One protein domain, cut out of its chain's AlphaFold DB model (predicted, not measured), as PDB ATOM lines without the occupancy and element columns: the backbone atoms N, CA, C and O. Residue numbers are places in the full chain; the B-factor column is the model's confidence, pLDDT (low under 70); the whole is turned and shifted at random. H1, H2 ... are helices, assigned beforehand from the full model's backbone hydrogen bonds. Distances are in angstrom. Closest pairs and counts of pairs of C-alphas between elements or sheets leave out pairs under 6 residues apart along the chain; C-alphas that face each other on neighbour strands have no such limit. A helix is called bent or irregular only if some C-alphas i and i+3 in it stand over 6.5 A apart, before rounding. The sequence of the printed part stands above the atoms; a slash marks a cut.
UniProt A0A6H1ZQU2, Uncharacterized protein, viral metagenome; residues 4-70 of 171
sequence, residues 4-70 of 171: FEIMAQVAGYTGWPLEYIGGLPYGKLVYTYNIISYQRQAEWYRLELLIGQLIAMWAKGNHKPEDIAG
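This is residues 4 to 70 of the 171 residues of an uncharacterized protein of viral metagenome (UniProt A0A6H1ZQU2). One long helix, H3, makes the length of this domain, with a small head of two short helices, H1 and H2, near its first end and a folded-back tail at its other end. In the head, H1 packs on H3 and H2 packs on H1; at the far end, residues 59 to 65 turn the backbone back and the very short H4 packs on H3. The 67 printed residues hold four named helices in the order H1, H2, H3, H4 and no named strand; the class is all helix. The whole is extended, with a radius of gyration of the C-alphas of 17.6 A, and it spans 54 by 20 by 13 A, a rod.

Start with H1, residues 4 to 14, and look for its neighbour H2, residues 18 to 22: they touch, and their closest C-alphas, those of Met 7 and Ile 21, are 6.1 A apart. H1 also touches H3, residues 26 to 58, which meets it with residues 29 to 36 alone; the closest C-alphas, those of Val 10 and Tyr 33, are 5.9 A apart. H1 and H3 run the same way at a steep tilt of 64 degrees. H2 and H3 are close but not clearly touching, with the closest C-alphas, those of Ile 21 and Leu 29, 7.1 A apart. Go on to H4, residues 66 to 69: it touches H3, whose residues 45 to 52 alone take part, and the closest C-alphas, those of Glu 48 and Ala 69, are 5.0 A apart. H4 is apart from both H1 and H2. In H1, H2 and H3 every backbone O i to N i+4 pair is within hydrogen-bond range; H4 is too short for such a pair, and its one O i to N i+3 pair is not within range.

Find C-alpha 4 at (26.195, 44.942, 14.209); from there H1 runs 15.1 A to C-alpha 14. H2 goes from Leu 18 to Gly 22, five residues. Find C-alpha 26 at (23.878, 40.104, 25.147); from there H3 runs 47.6 A through 33 residues to C-alpha 58 at (32.064, 5.998, -6.981). H4 has four residues and ends at C-alpha 69, at (31.891, 15.551, 4.982). No helix is bent.

Look at Gly 23 and Lys 60 for the two C-alphas farthest apart, 54.1 A. The first and last printed C-alphas, those of Phe 4 and Gly 70, are 30.9 A apart. The printed part has no cut. The links from H1 to H2 and from H2 to H3 are tight, three residues each, and the link from H3 to H4 is short, seven residues; no link is long. The mean pLDDT of the printed part is 85.9, and residue 61 is the one printed residue under 70.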
ATOM      1  N   PHE A   4      26.996  44.629  15.398       90.06
ATOM      2  CA  PHE A   4      26.195  44.942  14.209       90.06
ATOM      3  C   PHE A   4      26.111  43.769  13.222       90.06
ATOM      4  O   PHE A   4      25.035  43.451  12.724       90.06
ATOM      5  N   GLU A   5      27.219  43.068  12.970       89.25
ATOM      6  CA  GLU A   5      27.242  41.915  12.058       89.25
ATOM      7  C   GLU A   5      26.396  40.756  12.594       89.25
ATOM      8  O   GLU A   5      25.680  40.098  11.836       89.25
ATOM      9  N   ILE A   6      26.447  40.528  13.911       89.56
ATOM     10  CA  ILE A   6      25.598  39.552  14.597       89.56
ATOM     11  C   ILE A   6      24.126  39.946  14.431       89.56
ATOM     12  O   ILE A   6      23.313  39.115  14.024       89.56
ATOM     13  N   MET A   7      23.782  41.210  14.693       92.12
ATOM     14  CA  MET A   7      22.413  41.716  14.577       92.12
ATOM     15  C   MET A   7      21.885  41.630  13.145       92.12
ATOM     16  O   MET A   7      20.777  41.139  12.933       92.12
ATOM     17  N   ALA A   8      22.686  42.031  12.158       91.38
ATOM     18  CA  ALA A   8      22.340  41.968  10.743       91.38
ATOM     19  C   ALA A   8      22.128  40.526  10.266       91.38
ATOM     20  O   ALA A   8      21.179  40.256   9.528       91.38
ATOM     21  N   GLN A   9      22.956  39.578  10.719       90.94
ATOM     22  CA  GLN A   9      22.729  38.163  10.425       90.94
ATOM     23  C   GLN A   9      21.438  37.666  11.074       90.94
ATOM     24  O   GLN A   9      20.614  37.062  10.394       90.94
ATOM     25  N   VAL A  10      21.204  37.958  12.355       91.31
ATOM     26  CA  VAL A  10      19.951  37.566  13.016       91.31
ATOM     27  C   VAL A  10      18.742  38.145  12.272       91.31
ATOM     28  O   VAL A  10      17.805  37.400  11.988       91.31
ATOM     29  N   ALA A  11      18.783  39.421  11.879       92.81
ATOM     30  CA  ALA A  11      17.727  40.080  11.107       92.81
ATOM     31  C   ALA A  11      17.482  39.392   9.762       92.81
ATOM     32  O   ALA A  11      16.343  39.058   9.441       92.81
ATOM     33  N   GLY A  12      18.547  39.110   9.007       90.81
ATOM     34  CA  GLY A  12      18.454  38.464   7.699       90.81
ATOM     35  C   GLY A  12      17.814  37.073   7.738       90.81
ATOM     36  O   GLY A  12      17.075  36.724   6.823       90.81
ATOM     37  N   TYR A  13      18.057  36.291   8.794       88.50
ATOM     38  CA  TYR A  13      17.510  34.932   8.920       88.50
ATOM     39  C   TYR A  13      16.129  34.878   9.581       88.50
ATOM     40  O   TYR A  13      15.329  34.005   9.253       88.50
ATOM     41  N   THR A  14      15.841  35.773  10.526       89.25
ATOM     42  CA  THR A  14      14.571  35.759  11.281       89.25
ATOM     43  C   THR A  14      13.497  36.661  10.684       89.25
ATOM     44  O   THR A  14      12.317  36.479  10.980       89.25
ATOM     45  N   GLY A  15      13.892  37.657   9.888       91.19
ATOM     46  CA  GLY A  15      13.020  38.740   9.445       91.19
ATOM     47  C   GLY A  15      12.646  39.732  10.553       91.19
ATOM     48  O   GLY A  15      11.780  40.579  10.339       91.19
ATOM     49  N   TRP A  16      13.247  39.639  11.745       93.75
ATOM     50  CA  TRP A  16      12.976  40.582  12.832       93.75
ATOM     51  C   TRP A  16      13.612  41.952  12.563       93.75
ATOM     52  O   TRP A  16      14.708  42.021  12.000       93.75
ATOM     53  N   PRO A  17      12.964  43.051  12.993       93.94
ATOM     54  CA  PRO A  17      13.526  44.386  12.832       93.94
ATOM     55  C   PRO A  17      14.795  44.554  13.680       93.94
ATOM     56  O   PRO A  17      14.871  44.055  14.807       93.94
ATOM     57  N   LEU A  18      15.772  45.306  13.156       90.62
ATOM     58  CA  LEU A  18      17.043  45.579  13.840       90.62
ATOM     59  C   LEU A  18      16.835  46.230  15.212       90.62
ATOM     60  O   LEU A  18      17.525  45.872  16.155       90.62
ATOM     61  N   GLU A  19      15.835  47.100  15.350       90.06
ATOM     62  CA  GLU A  19      15.473  47.743  16.621       90.06
ATOM     63  C   GLU A  19      15.138  46.720  17.715       90.06
ATOM     64  O   GLU A  19      15.583  46.844  18.858       90.06
ATOM     65  N   TYR A  20      14.390  45.671  17.362       91.12
ATOM     66  CA  TYR A  20      14.049  44.599  18.292       91.12
ATOM     67  C   TYR A  20      15.281  43.766  18.652       91.12
ATOM     68  O   TYR A  20      15.499  43.455  19.822       91.12
ATOM     69  N   ILE A  21      16.098  43.420  17.652       90.19
ATOM     70  CA  ILE A  21      17.300  42.599  17.839       90.19
ATOM     71  C   ILE A  21      18.338  43.340  18.686       90.19
ATOM     72  O   ILE A  21      18.913  42.754  19.601       90.19
ATOM     73  N   GLY A  22      18.536  44.629  18.430       88.31
ATOM     74  CA  GLY A  22      19.444  45.481  19.186       88.31
ATOM     75  C   GLY A  22      19.014  45.711  20.631       88.31
ATOM     76  O   GLY A  22      19.856  45.903  21.507       88.31
ATOM     77  N   GLY A  23      17.715  45.584  20.917       88.81
ATOM     78  CA  GLY A  23      17.179  45.561  22.278       88.81
ATOM     79  C   GLY A  23      17.388  44.240  23.030       88.81
ATOM     80  O   GLY A  23      17.122  44.185  24.232       88.81
ATOM     81  N   LEU A  24      17.853  43.171  22.374       88.62
ATOM     82  CA  LEU A  24      18.061  41.884  23.038       88.62
ATOM     83  C   LEU A  24      19.263  41.944  23.995       88.62
ATOM     84  O   LEU A  24      20.320  42.449  23.612       88.62
ATOM     85  N   PRO A  25      19.147  41.363  25.208       88.00
ATOM     86  CA  PRO A  25      20.290  41.143  26.090       88.00
ATOM     87  C   PRO A  25      21.420  40.394  25.381       88.00
ATOM     88  O   PRO A  25      21.140  39.478  24.600       88.00
ATOM     89  N   TYR A  26      22.671  40.720  25.714       84.62
ATOM     90  CA  TYR A  26      23.878  40.104  25.147       84.62
ATOM     91  C   TYR A  26      23.773  38.578  25.032       84.62
ATOM     92  O   TYR A  26      23.870  38.032  23.930       84.62
ATOM     93  N   GLY A  27      23.496  37.885  26.144       81.69
ATOM     94  CA  GLY A  27      23.401  36.424  26.147       81.69
ATOM     95  C   GLY A  27      22.345  35.888  25.175       81.69
ATOM     96  O   GLY A  27      22.579  34.897  24.481       81.69
ATOM     97  N   LYS A  28      21.203  36.576  25.049       85.31
ATOM     98  CA  LYS A  28      20.120  36.187  24.133       85.31
ATOM     99  C   LYS A  28      20.479  36.467  22.674       85.31
ATOM    100  O   LYS A  28      20.169  35.639  21.816       85.31
ATOM    101  N   LEU A  29      21.139  37.587  22.389       87.69
ATOM    102  CA  LEU A  29      21.608  37.937  21.049       87.69
ATOM    103  C   LEU A  29      22.625  36.906  20.536       87.69
ATOM    104  O   LEU A  29      22.426  36.316  19.472       87.69
ATOM    105  N   VAL A  30      23.657  36.618  21.333       86.12
ATOM    106  CA  VAL A  30      24.699  35.634  20.995       86.12
ATOM    107  C   VAL A  30      24.109  34.232  20.852       86.12
ATOM    108  O   VAL A  30      24.434  33.518  19.904       86.12
ATOM    109  N   TYR A  31      23.205  33.832  21.749       85.81
ATOM    110  CA  TYR A  31      22.536  32.537  21.649       85.81
ATOM    111  C   TYR A  31      21.711  32.404  20.363       85.81
ATOM    112  O   TYR A  31      21.830  31.402  19.657       85.81
ATOM    113  N   THR A  32      20.928  33.431  20.023       87.75
ATOM    114  CA  THR A  32      20.118  33.456  18.794       87.75
ATOM    115  C   THR A  32      21.005  33.309  17.558       87.75
ATOM    116  O   THR A  32      20.746  32.467  16.699       87.75
ATOM    117  N   TYR A  33      22.104  34.061  17.505       89.50
ATOM    118  CA  TYR A  33      23.094  33.954  16.440       89.50
ATOM    119  C   TYR A  33      23.732  32.560  16.348       89.50
ATOM    120  O   TYR A  33      23.866  32.009  15.253       89.50
ATOM    121  N   ASN A  34      24.086  31.955  17.484       87.19
ATOM    122  CA  ASN A  34      24.675  30.619  17.521       87.19
ATOM    123  C   ASN A  34      23.694  29.544  17.033       87.19
ATOM    124  O   ASN A  34      24.109  28.629  16.324       87.19
ATOM    125  N   ILE A  35      22.401  29.658  17.360       87.12
ATOM    126  CA  ILE A  35      21.366  28.755  16.830       87.12
ATOM    127  C   ILE A  35      21.266  28.877  15.311       87.12
ATOM    128  O   ILE A  35      21.265  27.856  14.625       87.12
ATOM    129  N   ILE A  36      21.197  30.101  14.786       87.38
ATOM    130  CA  ILE A  36      21.100  30.347  13.339       87.38
ATOM    131  C   ILE A  36      22.339  29.796  12.627       87.38
ATOM    132  O   ILE A  36      22.230  29.065  11.642       87.38
ATOM    133  N   SER A  37      23.524  30.079  13.168       85.88
ATOM    134  CA  SER A  37      24.793  29.574  12.640       85.88
ATOM    135  C   SER A  37      24.836  28.046  12.636       85.88
ATOM    136  O   SER A  37      25.263  27.446  11.650       85.88
ATOM    137  N   TYR A  38      24.345  27.411  13.703       86.94
ATOM    138  CA  TYR A  38      24.227  25.959  13.789       86.94
ATOM    139  C   TYR A  38      23.250  25.390  12.760       86.94
ATOM    140  O   TYR A  38      23.590  24.420  12.088       86.94
ATOM    141  N   GLN A  39      22.060  25.978  12.607       84.31
ATOM    142  CA  GLN A  39      21.075  25.527  11.619       84.31
ATOM    143  C   GLN A  39      21.658  25.581  10.207       84.31
ATOM    144  O   GLN A  39      21.596  24.588   9.485       84.31
ATOM    145  N   ARG A  40      22.338  26.680   9.868       84.12
ATOM    146  CA  ARG A  40      23.023  26.834   8.583       84.12
ATOM    147  C   ARG A  40      24.099  25.770   8.382       84.12
ATOM    148  O   ARG A  40      24.142  25.128   7.340       84.12
ATOM    149  N   GLN A  41      24.961  25.557   9.375       84.94
ATOM    150  CA  GLN A  41      25.984  24.509   9.299       84.94
ATOM    151  C   GLN A  41      25.364  23.114   9.176       84.94
ATOM    152  O   GLN A  41      25.897  22.279   8.458       84.94
ATOM    153  N   ALA A  42      24.235  22.851   9.837       85.94
ATOM    154  CA  ALA A  42      23.555  21.563   9.763       85.94
ATOM    155  C   ALA A  42      22.946  21.312   8.377       85.94
ATOM    156  O   ALA A  42      22.962  20.178   7.900       85.94
ATOM    157  N   GLU A  43      22.434  22.351   7.715       84.94
ATOM    158  CA  GLU A  43      21.966  22.279   6.328       84.94
ATOM    159  C   GLU A  43      23.115  22.008   5.353       84.94
ATOM    160  O   GLU A  43      23.018  21.087   4.542       84.94
ATOM    161  N   TRP A  44      24.228  22.736   5.477       84.25
ATOM    162  CA  TRP A  44      25.425  22.495   4.665       84.25
ATOM    163  C   TRP A  44      25.996  21.097   4.883       84.25
ATOM    164  O   TRP A  44      26.239  20.380   3.917       84.25
ATOM    165  N   TYR A  45      26.101  20.660   6.135       86.44
ATOM    166  CA  TYR A  45      26.597  19.330   6.471       86.44
ATOM    167  C   TYR A  45      25.731  18.212   5.871       86.44
ATOM    168  O   TYR A  45      26.243  17.178   5.449       86.44
ATOM    169  N   ARG A  46      24.407  18.407   5.769       84.88
ATOM    170  CA  ARG A  46      23.531  17.453   5.063       84.88
ATOM    171  C   ARG A  46      23.884  17.348   3.581       84.88
ATOM    172  O   ARG A  46      23.895  16.241   3.050       84.88
ATOM    173  N   LEU A  47      24.169  18.469   2.920       86.00
ATOM    174  CA  LEU A  47      24.599  18.474   1.519       86.00
ATOM    175  C   LEU A  47      25.974  17.820   1.355       86.00
ATOM    176  O   LEU A  47      26.154  16.993   0.463       86.00
ATOM    177  N   GLU A  48      26.919  18.128   2.240       85.44
ATOM    178  CA  GLU A  48      28.256  17.527   2.245       85.44
ATOM    179  C   GLU A  48      28.197  16.012   2.455       85.44
ATOM    180  O   GLU A  48      28.887  15.271   1.757       85.44
ATOM    181  N   LEU A  49      27.317  15.527   3.337       87.50
ATOM    182  CA  LEU A  49      27.073  14.094   3.507       87.50
ATOM    183  C   LEU A  49      26.526  13.440   2.238       87.50
ATOM    184  O   LEU A  49      26.972  12.349   1.884       87.50
ATOM    185  N   LEU A  50      25.587  14.082   1.535       87.06
ATOM    186  CA  LEU A  50      25.065  13.562   0.267       87.06
ATOM    187  C   LEU A  50      26.166  13.484  -0.799       87.06
ATOM    188  O   LEU A  50      26.280  12.481  -1.504       87.06
ATOM    189  N   ILE A  51      27.022  14.503  -0.884       86.31
ATOM    190  CA  ILE A  51      28.190  14.499  -1.776       86.31
ATOM    191  C   ILE A  51      29.163  13.381  -1.375       86.31
ATOM    192  O   ILE A  51      29.608  12.614  -2.230       86.31
ATOM    193  N   GLY A  52      29.443  13.231  -0.079       85.50
ATOM    194  CA  GLY A  52      30.282  12.162   0.457       85.50
ATOM    195  C   GLY A  52      29.741  10.770   0.126       85.50
ATOM    196  O   GLY A  52      30.509   9.889  -0.248       85.50
ATOM    197  N   GLN A  53      28.419  10.575   0.176       86.38
ATOM    198  CA  GLN A  53      27.766   9.328  -0.241       86.38
ATOM    199  C   GLN A  53      27.963   9.043  -1.733       86.38
ATOM    200  O   GLN A  53      28.295   7.914  -2.096       86.38
ATOM    201  N   LEU A  54      27.803  10.049  -2.596       87.19
ATOM    202  CA  LEU A  54      28.039   9.898  -4.036       87.19
ATOM    203  C   LEU A  54      29.491   9.501  -4.328       87.19
ATOM    204  O   LEU A  54      29.735   8.562  -5.087       87.19
ATOM    205  N   ILE A  55      30.449  10.164  -3.680       85.38
ATOM    206  CA  ILE A  55      31.875   9.866  -3.841       85.38
ATOM    207  C   ILE A  55      32.207   8.476  -3.288       85.38
ATOM    208  O   ILE A  55      32.917   7.719  -3.946       85.38
ATOM    209  N   ALA A  56      31.661   8.095  -2.130       85.06
ATOM    210  CA  ALA A  56      31.836   6.762  -1.559       85.06
ATOM    211  C   ALA A  56      31.315   5.664  -2.501       85.06
ATOM    212  O   ALA A  56      31.987   4.649  -2.694       85.06
ATOM    213  N   MET A  57      30.163   5.882  -3.147       84.62
ATOM    214  CA  MET A  57      29.636   4.966  -4.166       84.62
ATOM    215  C   MET A  57      30.572   4.860  -5.377       84.62
ATOM    216  O   MET A  57      30.851   3.755  -5.841       84.62
ATOM    217  N   TRP A  58      31.109   5.982  -5.864       85.31
ATOM    218  CA  TRP A  58      32.064   5.998  -6.981       85.31
ATOM    219  C   TRP A  58      33.401   5.337  -6.634       85.31
ATOM    220  O   TRP A  58      33.968   4.610  -7.449       85.31
ATOM    221  N   ALA A  59      33.869   5.514  -5.401       84.31
ATOM    222  CA  ALA A  59      35.075   4.889  -4.867       84.31
ATOM    223  C   ALA A  59      34.864   3.423  -4.433       84.31
ATOM    224  O   ALA A  59      35.723   2.857  -3.756       84.31
ATOM    225  N   LYS A  60      33.730   2.803  -4.802       81.56
ATOM    226  CA  LYS A  60      33.356   1.418  -4.463       81.56
ATOM    227  C   LYS A  60      33.396   1.114  -2.957       81.56
ATOM    228  O   LYS A  60      33.730   0.003  -2.559       81.56
ATOM    229  N   GLY A  61      33.048   2.088  -2.119       67.06
ATOM    230  CA  GLY A  61      32.930   1.913  -0.669       67.06
ATOM    231  C   GLY A  61      34.247   1.958   0.109       67.06
ATOM    232  O   GLY A  61      34.244   1.654   1.297       67.06
ATOM    233  N   ASN A  62      35.358   2.366  -0.515       77.38
ATOM    234  CA  ASN A  62      36.647   2.520   0.179       77.38
ATOM    235  C   ASN A  62      36.693   3.711   1.153       77.38
ATOM    236  O   ASN A  62      37.630   3.820   1.940       77.38
ATOM    237  N   HIS A  63      35.695   4.592   1.104       74.81
ATOM    238  CA  HIS A  63      35.567   5.754   1.977       74.81
ATOM    239  C   HIS A  63      34.169   5.796   2.573       74.81
ATOM    240  O   HIS A  63      33.192   5.462   1.896       74.81
ATOM    241  N   LYS A  64      34.067   6.231   3.827       79.69
ATOM    242  CA  LYS A  64      32.784   6.576   4.429       79.69
ATOM    243  C   LYS A  64      32.413   8.014   4.050       79.69
ATOM    244  O   LYS A  64      33.306   8.847   3.904       79.69
ATOM    245  N   PRO A  65      31.120   8.343   3.910       75.38
ATOM    246  CA  PRO A  65      30.682   9.714   3.636       75.38
ATOM    247  C   PRO A  65      31.239  10.738   4.633       75.38
ATOM    248  O   PRO A  65      31.579  11.854   4.251       75.38
ATOM    249  N   GLU A  66      31.383  10.344   5.897       80.81
ATOM    250  CA  GLU A  66      31.919  11.170   6.978       80.81
ATOM    251  C   GLU A  66      33.427  11.441   6.844       80.81
ATOM    252  O   GLU A  66      33.909  12.442   7.369       80.81
ATOM    253  N   ASP A  67      34.175  10.612   6.105       78.62
ATOM    254  CA  ASP A  67      35.593  10.869   5.808       78.62
ATOM    255  C   ASP A  67      35.757  12.078   4.868       78.62
ATOM    256  O   ASP A  67      36.836  12.662   4.777       78.62
ATOM    257  N   ILE A  68      34.678  12.449   4.170       76.12
ATOM    258  CA  ILE A  68      34.625  13.527   3.179       76.12
ATOM    259  C   ILE A  68      33.871  14.735   3.744       76.12
ATOM    260  O   ILE A  68      34.349  15.859   3.637       76.12
ATOM    261  N   ALA A  69      32.712  14.505   4.369       74.19
ATOM    262  CA  ALA A  69      31.891  15.551   4.982       74.19
ATOM    263  C   ALA A  69      32.442  16.037   6.337       74.19
ATOM    264  O   ALA A  69      32.036  17.078   6.845       74.19
ATOM    265  N   GLY A  70      33.358  15.285   6.954       78.88
ATOM    266  CA  GLY A  70      33.896  15.599   8.272       78.88
ATOM    267  C   GLY A  70      32.898  15.341   9.406       78.88
ATOM    268  O   GLY A  70      31.985  14.523   9.304       78.88
TER     269      GLY A  70